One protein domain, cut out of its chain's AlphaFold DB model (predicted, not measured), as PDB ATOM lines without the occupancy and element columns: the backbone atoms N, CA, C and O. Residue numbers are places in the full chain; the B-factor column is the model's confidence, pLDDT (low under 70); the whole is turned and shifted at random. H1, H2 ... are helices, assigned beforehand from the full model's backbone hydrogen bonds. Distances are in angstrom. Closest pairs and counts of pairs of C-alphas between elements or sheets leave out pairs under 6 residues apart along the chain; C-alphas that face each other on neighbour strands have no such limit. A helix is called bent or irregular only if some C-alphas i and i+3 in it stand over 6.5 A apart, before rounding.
ATOM      1  N   GLY A  10      -2.765  38.108 -13.961       87.75
ATOM      2  CA  GLY A  10      -2.899  36.701 -13.564       87.75
ATOM      3  C   GLY A  10      -1.733  35.788 -13.979       87.75
ATOM      4  O   GLY A  10      -1.455  34.791 -13.313       87.75
ATOM      5  N   TYR A  11      -1.015  36.118 -15.056       92.12
ATOM      6  CA  TYR A  11       0.193  35.388 -15.441       92.12
ATOM      7  C   TYR A  11       1.307  35.603 -14.409       92.12
ATOM      8  O   TYR A  11       1.928  34.642 -13.948       92.12
ATOM      9  N   TRP A  12       1.540  36.857 -14.017       92.06
ATOM     10  CA  TRP A  12       2.603  37.211 -13.080       92.06
ATOM     11  C   TRP A  12       2.305  36.744 -11.660       92.06
ATOM     12  O   TRP A  12       3.206  36.222 -11.008       92.06
ATOM     13  N   THR A  13       1.050  36.820 -11.205       91.56
ATOM     14  CA  THR A  13       0.674  36.265  -9.894       91.56
ATOM     15  C   THR A  13       0.927  34.762  -9.829       91.56
ATOM     16  O   THR A  13       1.519  34.283  -8.863       91.56
ATOM     17  N   LYS A  14       0.590  34.015 -10.892       92.06
ATOM     18  CA  LYS A  14       0.902  32.582 -10.986       92.06
ATOM     19  C   LYS A  14       2.410  32.318 -10.949       92.06
ATOM     20  O   LYS A  14       2.849  31.418 -10.239       92.06
ATOM     21  N   LYS A  15       3.211  33.094 -11.686       94.50
ATOM     22  CA  LYS A  15       4.677  32.943 -11.706       94.50
ATOM     23  C   LYS A  15       5.324  33.255 -10.358       94.50
ATOM     24  O   LYS A  15       6.216  32.522  -9.932       94.50
ATOM     25  N   VAL A  16       4.855  34.294  -9.669       92.88
ATOM     26  CA  VAL A  16       5.310  34.624  -8.311       92.88
ATOM     27  C   VAL A  16       4.940  33.505  -7.340       92.88
ATOM     28  O   VAL A  16       5.805  33.050  -6.597       92.88
ATOM     29  N   ALA A  17       3.704  32.998  -7.389       90.94
ATOM     30  CA  ALA A  17       3.275  31.883  -6.545       90.94
ATOM     31  C   ALA A  17       4.159  30.640  -6.746       90.94
ATOM     32  O   ALA A  17       4.652  30.084  -5.768       90.94
ATOM     33  N   GLN A  18       4.436  30.257  -7.998       93.25
ATOM     34  CA  GLN A  18       5.346  29.148  -8.319       93.25
ATOM     35  C   GLN A  18       6.752  29.382  -7.753       93.25
ATOM     36  O   GLN A  18       7.279  28.531  -7.048       93.25
ATOM     37  N   THR A  19       7.310  30.579  -7.949       93.69
ATOM     38  CA  THR A  19       8.643  30.935  -7.432       93.69
ATOM     39  C   THR A  19       8.717  30.829  -5.901       93.69
ATOM     40  O   THR A  19       9.710  30.356  -5.344       93.69
ATOM     41  N   LEU A  20       7.660  31.252  -5.197       91.31
ATOM     42  CA  LEU A  20       7.576  31.164  -3.736       91.31
ATOM     43  C   LEU A  20       7.447  29.720  -3.225       91.31
ATOM     44  O   LEU A  20       7.871  29.446  -2.098       91.31
ATOM     45  N   LEU A  21       6.867  28.817  -4.017       91.06
ATOM     46  CA  LEU A  21       6.805  27.387  -3.710       91.06
ATOM     47  C   LEU A  21       8.151  26.708  -3.977       91.06
ATOM     48  O   LEU A  21       8.673  26.038  -3.086       91.06
ATOM     49  N   ASP A  22       8.757  26.969  -5.136       92.75
ATOM     50  CA  ASP A  22      10.037  26.385  -5.554       92.75
ATOM     51  C   ASP A  22      11.155  26.661  -4.542       92.75
ATOM     52  O   ASP A  22      12.004  25.809  -4.280       92.75
ATOM     53  N   ILE A  23      11.150  27.846  -3.923       91.62
ATOM     54  CA  ILE A  23      12.152  28.203  -2.915       91.62
ATOM     55  C   ILE A  23      11.891  27.562  -1.545       91.62
ATOM     56  O   ILE A  23      12.814  27.374  -0.750       91.62
ATOM     57  N   MET A  24      10.631  27.248  -1.254       92.50
ATOM     58  CA  MET A  24      10.196  26.669   0.013       92.50
ATOM     59  C   MET A  24      10.391  25.151   0.032       92.50
ATOM     60  O   MET A  24      10.770  24.591   1.061       92.50
ATOM     61  N   GLU A  25      10.185  24.487  -1.106       94.19
ATOM     62  CA  GLU A  25      10.282  23.033  -1.235       94.19
ATOM     63  C   GLU A  25      11.586  22.426  -0.689       94.19
ATOM     64  O   GLU A  25      11.504  21.459   0.070       94.19
ATOM     65  N   PRO A  26      12.792  22.945  -1.007       95.06
ATOM     66  CA  PRO A  26      14.031  22.377  -0.487       95.06
ATOM     67  C   PRO A  26      14.132  22.471   1.032       95.06
ATOM     68  O   PRO A  26      14.707  21.583   1.657       95.06
ATOM     69  N   VAL A  27      13.581  23.528   1.637       95.06
ATOM     70  CA  VAL A  27      13.544  23.678   3.096       95.06
ATOM     71  C   VAL A  27      12.610  22.632   3.690       95.06
ATOM     72  O   VAL A  27      13.025  21.869   4.555       95.06
ATOM     73  N   LEU A  28      11.389  22.515   3.168       95.00
ATOM     74  CA  LEU A  28      10.412  21.532   3.642       95.00
ATOM     75  C   LEU A  28      10.918  20.089   3.504       95.00
ATOM     76  O   LEU A  28      10.788  19.302   4.441       95.00
ATOM     77  N   LYS A  29      11.594  19.762   2.396       96.00
ATOM     78  CA  LYS A  29      12.190  18.437   2.162       96.00
ATOM     79  C   LYS A  29      13.228  18.056   3.224       96.00
ATOM     80  O   LYS A  29      13.248  16.898   3.636       96.00
ATOM     81  N   LYS A  30      14.029  19.000   3.744       95.56
ATOM     82  CA  LYS A  30      14.961  18.736   4.868       95.56
ATOM     83  C   LYS A  30      14.233  18.267   6.129       95.56
ATOM     84  O   LYS A  30      14.764  17.456   6.881       95.56
ATOM     85  N   HIS A  31      13.010  18.753   6.329       94.19
ATOM     86  CA  HIS A  31      12.142  18.411   7.458       94.19
ATOM     87  C   HIS A  31      11.186  17.243   7.150       94.19
ATOM     88  O   HIS A  31      10.371  16.865   7.996       94.19
ATOM     89  N   GLN A  32      11.335  16.620   5.971       94.56
ATOM     90  CA  GLN A  32      10.479  15.553   5.440       94.56
ATOM     91  C   GLN A  32       9.013  15.993   5.316       94.56
ATOM     92  O   GLN A  32       8.105  15.240   5.656       94.56
ATOM     93  N   LEU A  33       8.792  17.230   4.875       94.00
ATOM     94  CA  LEU A  33       7.470  17.804   4.648       94.00
ATOM     95  C   LEU A  33       7.269  18.134   3.168       94.00
ATOM     96  O   LEU A  33       8.221  18.411   2.434       94.00
ATOM     97  N   THR A  34       6.004  18.159   2.762       92.94
ATOM     98  CA  THR A  34       5.548  18.731   1.486       92.94
ATOM     99  C   THR A  34       4.935  20.111   1.718       92.94
ATOM    100  O   THR A  34       4.750  20.538   2.862       92.94
ATOM    101  N   VAL A  35       4.601  20.808   0.630       90.38
ATOM    102  CA  VAL A  35       3.854  22.073   0.685       90.38
ATOM    103  C   VAL A  35       2.519  21.891   1.408       90.38
ATOM    104  O   VAL A  35       2.200  22.714   2.259       90.38
ATOM    105  N   ASP A  36       1.802  20.796   1.162       90.56
ATOM    106  CA  ASP A  36       0.496  20.551   1.786       90.56
ATOM    107  C   ASP A  36       0.614  20.362   3.302       90.56
ATOM    108  O   ASP A  36      -0.170  20.925   4.063       90.56
ATOM    109  N   HIS A  37       1.655  19.663   3.777       91.19
ATOM    110  CA  HIS A  37       1.944  19.583   5.216       91.19
ATOM    111  C   HIS A  37       2.173  20.975   5.817       91.19
ATOM    112  O   HIS A  37       1.722  21.272   6.922       91.19
ATOM    113  N   TRP A  38       2.886  21.842   5.093       91.56
ATOM    114  CA  TRP A  38       3.125  23.215   5.525       91.56
ATOM    115  C   TRP A  38       1.853  24.068   5.497       91.56
ATOM    116  O   TRP A  38       1.650  24.882   6.396       91.56
ATOM    117  N   GLN A  39       0.988  23.880   4.502       88.94
ATOM    118  CA  GLN A  39      -0.314  24.539   4.420       88.94
ATOM    119  C   GLN A  39      -1.210  24.139   5.589       88.94
ATOM    120  O   GLN A  39      -1.694  25.023   6.290       88.94
ATOM    121  N   VAL A  40      -1.315  22.839   5.877       87.75
ATOM    122  CA  VAL A  40      -2.026  22.305   7.048       87.75
ATOM    123  C   VAL A  40      -1.508  22.929   8.350       87.75
ATOM    124  O   VAL A  40      -2.292  23.428   9.152       87.75
ATOM    125  N   LEU A  41      -0.185  22.999   8.544       86.31
ATOM    126  CA  LEU A  41       0.430  23.618   9.734       86.31
ATOM    127  C   LEU A  41       0.145  25.122   9.898       86.31
ATOM    128  O   LEU A  41       0.352  25.677  10.984       86.31
ATOM    129  N   ASN A  42      -0.264  25.804   8.829       84.75
ATOM    130  CA  ASN A  42      -0.534  27.240   8.813       84.75
ATOM    131  C   ASN A  42      -2.002  27.563   8.507       84.75
ATOM    132  O   ASN A  42      -2.288  28.713   8.180       84.75
ATOM    133  N   SER A  43      -2.906  26.580   8.593       80.69
ATOM    134  CA  SER A  43      -4.331  26.747   8.271       80.69
ATOM    135  C   SER A  43      -4.572  27.383   6.902       80.69
ATOM    136  O   SER A  43      -5.458  28.213   6.719       80.69
ATOM    137  N   MET A  44      -3.731  27.043   5.926       73.69
ATOM    138  CA  MET A  44      -3.904  27.520   4.560       73.69
ATOM    139  C   MET A  44      -4.852  26.586   3.796       73.69
ATOM    140  O   MET A  44      -4.818  25.377   4.034       73.69
ATOM    141  N   PRO A  45      -5.645  27.118   2.845       70.06
ATOM    142  CA  PRO A  45      -6.491  26.304   1.982       70.06
ATOM    143  C   PRO A  45      -5.687  25.217   1.262       70.06
ATOM    144  O   PRO A  45      -4.582  25.477   0.777       70.06
ATOM    145  N   LEU A  46      -6.265  24.020   1.185       72.25
ATOM    146  CA  LEU A  46      -5.703  22.865   0.488       72.25
ATOM    147  C   LEU A  46      -6.443  22.639  -0.833       72.25
ATOM    148  O   LEU A  46      -7.565  23.107  -1.009       72.25
ATOM    149  N   ASP A  47      -5.812  21.911  -1.753       72.44
ATOM    150  CA  ASP A  47      -6.508  21.343  -2.910       72.44
ATOM    151  C   ASP A  47      -7.507  20.272  -2.428       72.44
ATOM    152  O   ASP A  47      -7.203  19.503  -1.513       72.44
ATOM    153  N   ASP A  48      -8.677  20.184  -3.062       72.75
ATOM    154  CA  ASP A  48      -9.713  19.181  -2.770       72.75
ATOM    155  C   ASP A  48      -9.196  17.735  -2.888       72.75
ATOM    156  O   ASP A  48      -9.777  16.800  -2.338       72.75
ATOM    157  N   LYS A  49      -8.096  17.528  -3.619       77.06
ATOM    158  CA  LYS A  49      -7.446  16.221  -3.798       77.06
ATOM    159  C   LYS A  49      -6.515  15.833  -2.651       77.06
ATOM    160  O   LYS A  49      -6.015  14.706  -2.636       77.06
ATOM    161  N   THR A  50      -6.240  16.744  -1.723       79.50
ATOM    162  CA  THR A  50      -5.291  16.517  -0.636       79.50
ATOM    163  C   THR A  50      -5.890  15.599   0.425       79.50
ATOM    164  O   THR A  50      -6.912  15.905   1.038       79.50
ATOM    165  N   ASN A  51      -5.218  14.479   0.708       84.50
ATOM    166  CA  ASN A  51      -5.620  13.593   1.797       84.50
ATOM    167  C   ASN A  51      -5.174  14.164   3.152       84.50
ATOM    168  O   ASN A  51      -4.076  13.889   3.634       84.50
ATOM    169  N   ILE A  52      -6.050  14.948   3.786       84.25
ATOM    170  CA  ILE A  52      -5.781  15.588   5.084       84.25
ATOM    171  C   ILE A  52      -5.390  14.565   6.156       84.25
ATOM    172  O   ILE A  52      -4.503  14.837   6.963       84.25
ATOM    173  N   ASN A  53      -5.998  13.375   6.158       86.00
ATOM    174  CA  ASN A  53      -5.715  12.364   7.178       86.00
ATOM    175  C   ASN A  53      -4.267  11.871   7.116       86.00
ATOM    176  O   ASN A  53      -3.632  11.764   8.162       86.00
ATOM    177  N   GLU A  54      -3.729  11.652   5.914       87.50
ATOM    178  CA  GLU A  54      -2.323  11.264   5.727       87.50
ATOM    179  C   GLU A  54      -1.360  12.361   6.203       87.50
ATOM    180  O   GLU A  54      -0.336  12.070   6.825       87.50
ATOM    181  N   LEU A  55      -1.703  13.633   5.965       88.75
ATOM    182  CA  LEU A  55      -0.897  14.760   6.438       88.75
ATOM    183  C   LEU A  55      -0.889  14.828   7.971       88.75
ATOM    184  O   LEU A  55       0.171  15.006   8.574       88.75
ATOM    185  N   LEU A  56      -2.054  14.663   8.605       89.25
ATOM    186  CA  LEU A  56      -2.175  14.652  10.063       89.25
ATOM    187  C   LEU A  56      -1.435  13.462  10.686       89.25
ATOM    188  O   LEU A  56      -0.754  13.650  11.693       89.25
ATOM    189  N   ASP A  57      -1.482  12.279  10.065       91.19
ATOM    190  CA  ASP A  57      -0.740  11.099  10.527       91.19
ATOM    191  C   ASP A  57       0.767  11.363  10.566       91.19
ATOM    192  O   ASP A  57       1.447  11.008  11.531       91.19
ATOM    193  N   LEU A  58       1.326  12.025   9.546       91.50
ATOM    194  CA  LEU A  58       2.748  12.372   9.556       91.50
ATOM    195  C   LEU A  58       3.087  13.352  10.690       91.50
ATOM    196  O   LEU A  58       4.112  13.194  11.361       91.50
ATOM    197  N   LEU A  59       2.248  14.369  10.906       92.75
ATOM    198  CA  LEU A  59       2.463  15.374  11.951       92.75
ATOM    199  C   LEU A  59       2.347  14.768  13.359       92.75
ATOM    200  O   LEU A  59       3.154  15.096  14.236       92.75
ATOM    201  N   GLU A  60       1.406  13.849  13.568       94.06
ATOM    202  CA  GLU A  60       1.257  13.089  14.812       94.06
ATOM    203  C   GLU A  60       2.448  12.149  15.042       94.06
ATOM    204  O   GLU A  60       3.042  12.166  16.118       94.06
ATOM    205  N   ASN A  61       2.896  11.416  14.016       94.62
ATOM    206  CA  ASN A  61       4.082  10.553  14.097       94.62
ATOM    207  C   ASN A  61       5.361  11.338  14.439       94.62
ATOM    208  O   ASN A  61       6.269  10.833  15.103       94.62
ATOM    209  N   LYS A  62       5.445  12.607  14.020       94.00
ATOM    210  CA  LYS A  62       6.523  13.524  14.427       94.00
ATOM    211  C   LYS A  62       6.336  14.068  15.850       94.00
ATOM    212  O   LYS A  62       7.276  14.657  16.399       94.00
ATOM    213  N   GLY A  63       5.184  13.849  16.476       94.44
ATOM    214  CA  GLY A  63       4.795  14.355  17.792       94.44
ATOM    215  C   GLY A  63       4.520  15.857  17.795       94.44
ATOM    216  O   GLY A  63       4.758  16.524  18.802       94.44
ATOM    217  N   TRP A  64       4.142  16.421  16.646       95.12
ATOM    218  CA  TRP A  64       3.915  17.861  16.484       95.12
ATOM    219  C   TRP A  64       2.482  18.265  16.793       95.12
ATOM    220  O   TRP A  64       2.253  19.407  17.176       95.12
ATOM    221  N   ILE A  65       1.557  17.319  16.689       93.56
ATOM    222  CA  ILE A  65       0.159  17.442  17.091       93.56
ATOM    223  C   ILE A  65      -0.236  16.225  17.933       93.56
ATOM    224  O   ILE A  65       0.471  15.216  17.934       93.56
ATOM    225  N   ASP A  66      -1.368  16.333  18.618       90.06
ATOM    226  CA  ASP A  66      -2.139  15.200  19.136       90.06
ATOM    227  C   ASP A  66      -3.401  15.101  18.285       90.06
ATOM    228  O   ASP A  66      -4.233  16.004  18.355       90.06
ATOM    229  N   LYS A  67      -3.550  14.057  17.464       82.44
ATOM    230  CA  LYS A  67      -4.645  13.970  16.482       82.44
ATOM    231  C   LYS A  67      -6.032  13.941  17.134       82.44
ATOM    232  O   LYS A  67      -7.008  14.343  16.508       82.44
ATOM    233  N   ASN A  68      -6.130  13.544  18.405       82.94
ATOM    234  CA  ASN A  68      -7.397  13.521  19.145       82.94
ATOM    235  C   ASN A  68      -7.800  14.899  19.697       82.94
ATOM    236  O   ASN A  68      -8.923  15.074  20.163       82.94
ATOM    237  N   ASN A  69      -6.890  15.877  19.666       81.06
ATOM    238  CA  ASN A  69      -7.118  17.254  20.106       81.06
ATOM    239  C   ASN A  69      -6.287  18.229  19.255       81.06
ATOM    240  O   ASN A  69      -5.678  19.171  19.764       81.06
ATOM    241  N   SER A  70      -6.221  17.975  17.949       78.81
ATOM    242  CA  SER A  70      -5.341  18.714  17.047       78.81
ATOM    243  C   SER A  70      -5.971  19.995  16.537       78.81
ATOM    244  O   SER A  70      -5.297  20.700  15.806       78.81
ATOM    245  N   TYR A  71      -7.227  20.303  16.874       82.12
ATOM    246  CA  TYR A  71      -7.961  21.429  16.300       82.12
ATOM    247  C   TYR A  71      -8.460  22.419  17.348       82.12
ATOM    248  O   TYR A  71      -8.934  22.041  18.424       82.12
ATOM    249  N   GLU A  72      -8.366  23.702  17.020       80.31
ATOM    250  CA  GLU A  72      -8.956  24.801  17.764       80.31
ATOM    251  C   GLU A  72     -10.032  25.490  16.924       80.31
ATOM    252  O   GLU A  72      -9.733  26.298  16.051       80.31
ATOM    253  N   GLU A  73     -11.298  25.196  17.227       75.50
ATOM    254  CA  GLU A  73     -12.457  25.734  16.496       75.50
ATOM    255  C   GLU A  73     -12.533  27.268  16.518       75.50
ATOM    256  O   GLU A  73     -13.017  27.875  15.573       75.50
ATOM    257  N   GLN A  74     -12.045  27.913  17.582       72.31
ATOM    258  CA  GLN A  74     -12.114  29.373  17.728       72.31
ATOM    259  C   GLN A  74     -11.189  30.116  16.762       72.31
ATOM    260  O   GLN A  74     -11.473  31.253  16.390       72.31
ATOM    261  N   THR A  75     -10.061  29.501  16.413       72.44
ATOM    262  CA  THR A  75      -9.016  30.115  15.589       72.44
ATOM    263  C   THR A  75      -8.910  29.464  14.217       72.44
ATOM    264  O   THR A  75      -8.182  29.977  13.372       72.44
ATOM    265  N   ASP A  76      -9.648  28.374  13.986       74.50
ATOM    266  CA  ASP A  76      -9.570  27.559  12.774       74.50
ATOM    267  C   ASP A  76      -8.138  27.034  12.543       74.50
ATOM    268  O   ASP A  76      -7.607  26.993  11.430       74.50
ATOM    269  N   THR A  77      -7.444  26.693  13.641       81.00
ATOM    270  CA  THR A  77      -6.029  26.303  13.594       81.00
ATOM    271  C   THR A  77      -5.699  24.979  14.249       81.00
ATOM    272  O   THR A  77      -6.397  24.488  15.139       81.00
ATOM    273  N   LEU A  78      -4.592  24.386  13.788       85.38
ATOM    274  CA  LEU A  78      -4.042  23.207  14.428       85.38
ATOM    275  C   LEU A  78      -3.410  23.554  15.776       85.38
ATOM    276  O   LEU A  78      -2.497  24.377  15.854       85.38
ATOM    277  N   LYS A  79      -3.813  22.832  16.821       89.69
ATOM    278  CA  LYS A  79      -3.140  22.844  18.119       89.69
ATOM    279  C   LYS A  79      -1.832  22.076  18.019       89.69
ATOM    280  O   LYS A  79      -1.811  20.848  17.911       89.69
ATOM    281  N   LEU A  80      -0.730  22.812  18.079       91.62
ATOM    282  CA  LEU A  80       0.601  22.230  18.074       91.62
ATOM    283  C   LEU A  80       1.059  21.894  19.493       91.62
ATOM    284  O   LEU A  80       0.816  22.613  20.464       91.62
ATOM    285  N   THR A  81       1.796  20.796  19.616       94.25
ATOM    286  CA  THR A  81       2.576  20.518  20.821       94.25
ATOM    287  C   THR A  81       3.737  21.513  20.924       94.25
ATOM    288  O   THR A  81       4.130  22.144  19.943       94.25
ATOM    289  N   LYS A  82       4.407  21.582  22.082       94.88
ATOM    290  CA  LYS A  82       5.652  22.369  22.217       94.88
ATOM    291  C   LYS A  82       6.712  21.987  21.175       94.88
ATOM    292  O   LYS A  82       7.467  22.841  20.718       94.88
ATOM    293  N   LYS A  83       6.770  20.703  20.801       94.88
ATOM    294  CA  LYS A  83       7.677  20.197  19.763       94.88
ATOM    295  C   LYS A  83       7.243  20.674  18.375       94.88
ATOM    296  O   LYS A  83       8.101  21.064  17.589       94.88
ATOM    297  N   GLY A  84       5.938  20.661  18.099       94.06
ATOM    298  CA  GLY A  84       5.361  21.184  16.863       94.06
ATOM    299  C   GLY A  84       5.609  22.680  16.691       94.06
ATOM    300  O   GLY A  84       6.078  23.089  15.635       94.06
ATOM    301  N   GLU A  85       5.408  23.480  17.741       94.25
ATOM    302  CA  GLU A  85       5.676  24.925  17.716       94.25
ATOM    303  C   GLU A  85       7.151  25.245  17.468       94.25
ATOM    304  O   GLU A  85       7.489  26.093  16.635       94.25
ATOM    305  N   ALA A  86       8.050  24.531  18.152       95.94
ATOM    306  CA  ALA A  86       9.483  24.683  17.936       95.94
ATOM    307  C   ALA A  86       9.860  24.347  16.484       95.94
ATOM    308  O   ALA A  86      10.555  25.128  15.836       95.94
ATOM    309  N   ALA A  87       9.351  23.234  15.946       94.94
ATOM    310  CA  ALA A  87       9.603  22.837  14.565       94.94
ATOM    311  C   ALA A  87       9.026  23.838  13.553       94.94
ATOM    312  O   ALA A  87       9.736  24.258  12.638       94.94
ATOM    313  N   LYS A  88       7.774  24.274  13.740       94.31
ATOM    314  CA  LYS A  88       7.126  25.294  12.904       94.31
ATOM    315  C   LYS A  88       7.934  26.585  12.894       94.31
ATOM    316  O   LYS A  88       8.184  27.123  11.820       94.31
ATOM    317  N   THR A  89       8.404  27.037  14.055       95.19
ATOM    318  CA  THR A  89       9.245  28.237  14.182       95.19
ATOM    319  C   THR A  89      10.577  28.077  13.449       95.19
ATOM    320  O   THR A  89      10.979  28.968  12.700       95.19
ATOM    321  N   THR A  90      11.258  26.939  13.609       96.06
ATOM    322  CA  THR A  90      12.511  26.651  12.894       96.06
ATOM    323  C   THR A  90      12.311  26.678  11.380       96.06
ATOM    324  O   THR A  90      13.024  27.397  10.680       96.06
ATOM    325  N   ILE A  91      11.308  25.956  10.879       95.62
ATOM    326  CA  ILE A  91      11.000  25.881   9.446       95.62
ATOM    327  C   ILE A  91      10.606  27.258   8.907       95.62
ATOM    328  O   ILE A  91      11.100  27.670   7.857       95.62
ATOM    329  N   PHE A  92       9.763  27.994   9.639       94.00
ATOM    330  CA  PHE A  92       9.362  29.352   9.281       94.00
ATOM    331  C   PHE A  92      10.580  30.259   9.108       94.00
ATOM    332  O   PHE A  92      10.690  30.937   8.089       94.00
ATOM    333  N   ASN A  93      11.516  30.235  10.060       95.12
ATOM    334  CA  ASN A  93      12.725  31.050  10.003       95.12
ATOM    335  C   ASN A  93      13.618  30.662   8.816       95.12
ATOM    336  O   ASN A  93      14.084  31.540   8.096       95.12
ATOM    337  N   GLU A  94      13.809  29.369   8.542       95.12
ATOM    338  CA  GLU A  94      14.579  28.921   7.372       95.12
ATOM    339  C   GLU A  94      13.939  29.360   6.043       95.12
ATOM    340  O   GLU A  94      14.628  29.852   5.139       95.12
ATOM    341  N   ILE A  95      12.615  29.225   5.918       93.19
ATOM    342  CA  ILE A  95      11.866  29.706   4.750       93.19
ATOM    343  C   ILE A  95      11.995  31.226   4.643       93.19
ATOM    344  O   ILE A  95      12.238  31.743   3.554       93.19
ATOM    345  N   HIS A  96      11.858  31.947   5.756       91.50
ATOM    346  CA  HIS A  96      11.938  33.402   5.807       91.50
ATOM    347  C   HIS A  96      13.308  33.919   5.355       91.50
ATOM    348  O   HIS A  96      13.372  34.794   4.493       91.50
ATOM    349  N   GLU A  97      14.401  33.336   5.848       92.00
ATOM    350  CA  GLU A  97      15.760  33.694   5.424       92.00
ATOM    351  C   GLU A  97      16.002  33.404   3.941       92.00
ATOM    352  O   GLU A  97      16.674  34.168   3.243       92.00
ATOM    353  N   THR A  98      15.414  32.326   3.422       89.88
ATOM    354  CA  THR A  98      15.519  32.009   1.997       89.88
ATOM    355  C   THR A  98      14.691  32.988   1.156       89.88
ATOM    356  O   THR A  98      15.176  33.495   0.145       89.88
ATOM    357  N   ARG A  99      13.481  33.341   1.610       89.81
ATOM    358  CA  ARG A  99      12.598  34.315   0.953       89.81
ATOM    359  C   ARG A  99      13.170  35.723   0.953       89.81
ATOM    360  O   ARG A  99      13.035  36.387  -0.064       89.81
ATOM    361  N   LYS A 100      13.850  36.172   2.015       89.69
ATOM    362  CA  LYS A 100      14.495  37.501   2.062       89.69
ATOM    363  C   LYS A 100      15.341  37.785   0.821       89.69
ATOM    364  O   LYS A 100      15.305  38.895   0.302       89.69
ATOM    365  N   LYS A 101      16.037  36.768   0.302       89.19
ATOM    366  CA  LYS A 101      16.873  36.868  -0.904       89.19
ATOM    367  C   LYS A 101      16.080  37.154  -2.183       89.19
ATOM    368  O   LYS A 101      16.638  37.722  -3.109       89.19
ATOM    369  N   LEU A 102      14.798  36.788  -2.242       89.38
ATOM    370  CA  LEU A 102      13.921  37.127  -3.371       89.38
ATOM    371  C   LEU A 102      13.506  38.602  -3.364       89.38
ATOM    372  O   LEU A 102      13.183  39.147  -4.414       89.38
ATOM    373  N   PHE A 103      13.525  39.247  -2.197       89.88
ATOM    374  CA  PHE A 103      13.051  40.619  -2.015       89.88
ATOM    375  C   PHE A 103      14.183  41.648  -1.884       89.88
ATOM    376  O   PHE A 103      13.899  42.825  -1.701       89.88
ATOM    377  N   THR A 104      15.461  41.261  -1.996       91.00
ATOM    378  CA  THR A 104      16.608  42.155  -1.722       91.00
ATOM    379  C   THR A 104      16.658  43.426  -2.568       91.00
ATOM    380  O   THR A 104      17.244  44.407  -2.129       91.00
ATOM    381  N   ASN A 105      16.047  43.422  -3.754       92.81
ATOM    382  CA  ASN A 105      16.018  44.574  -4.662       92.81
ATOM    383  C   ASN A 105      14.616  45.182  -4.807       92.81
ATOM    384  O   ASN A 105      14.373  45.942  -5.740       92.81
ATOM    385  N   ILE A 106      13.689  44.821  -3.920       93.25
ATOM    386  CA  ILE A 106      12.333  45.362  -3.896       93.25
ATOM    387  C   ILE A 106      12.291  46.397  -2.779       93.25
ATOM    388  O   ILE A 106      12.630  46.097  -1.631       93.25
TER     389      ILE A 106
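This is residues 10 to 106 of the 136 residues of an uncharacterized protein of Shimazuella sp. KC615 (UniProt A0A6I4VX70). What shape do these atoms make? Two long helices, H1 and H4, cross at a steep angle; the short H2 packs on H1, and H3 packs on H2. Residues 10 to 18, part of H1, stick out. What is it made of? The printed part has 97 residues, all helix in class, with four named helices in the order H1, H2, H3, H4 and no named strand. It is compact, with a radius of gyration of the C-alphas of 14.5 A, and spans 44 by 28 by 26 A.

What touches the longest helix? H1, residues 10 to 30, touches H4, residues 82 to 100, with residues 20 to 28 alone, opposite ways at a steep tilt of 52 degrees; the closest C-alphas, of Met 24 and Ile 95, are 5.9 A apart. H1 touches H2, residues 35 to 41, about perpendicular at 78 degrees, closest at the C-alphas of Glu 25 and Val 35, 6.8 A. Where is H3? H3, residues 52 to 61, touches H2, closest at the C-alphas of His 37 and Leu 55, 5.7 A, and is apart from H1. How do the backbones run? Every O i to N i+4 pair is within hydrogen-bond range in H2, H3 and H4, and 14 of 17 in H1.

Where does H1 begin, and how long is it? C-alpha 10 is at (-2.899, 36.701, -13.564), and H1 measures 31.3 A. It is irregular, but only just: C-alphas 23 and 26 are 6.6 A apart. And the others? H2 measures 9.8 A, H3 14.3 A and H4 26.7 A, ending with C-alpha 100 at (14.495, 37.501, 2.062).

How large is it? The two C-alphas farthest apart, of Asn 68 and Asn 105, are 45.6 A apart. Is it unbroken? The printed part has no cut, H3 to H4 is a long link, and no printed residue is under 70 in pLDDT.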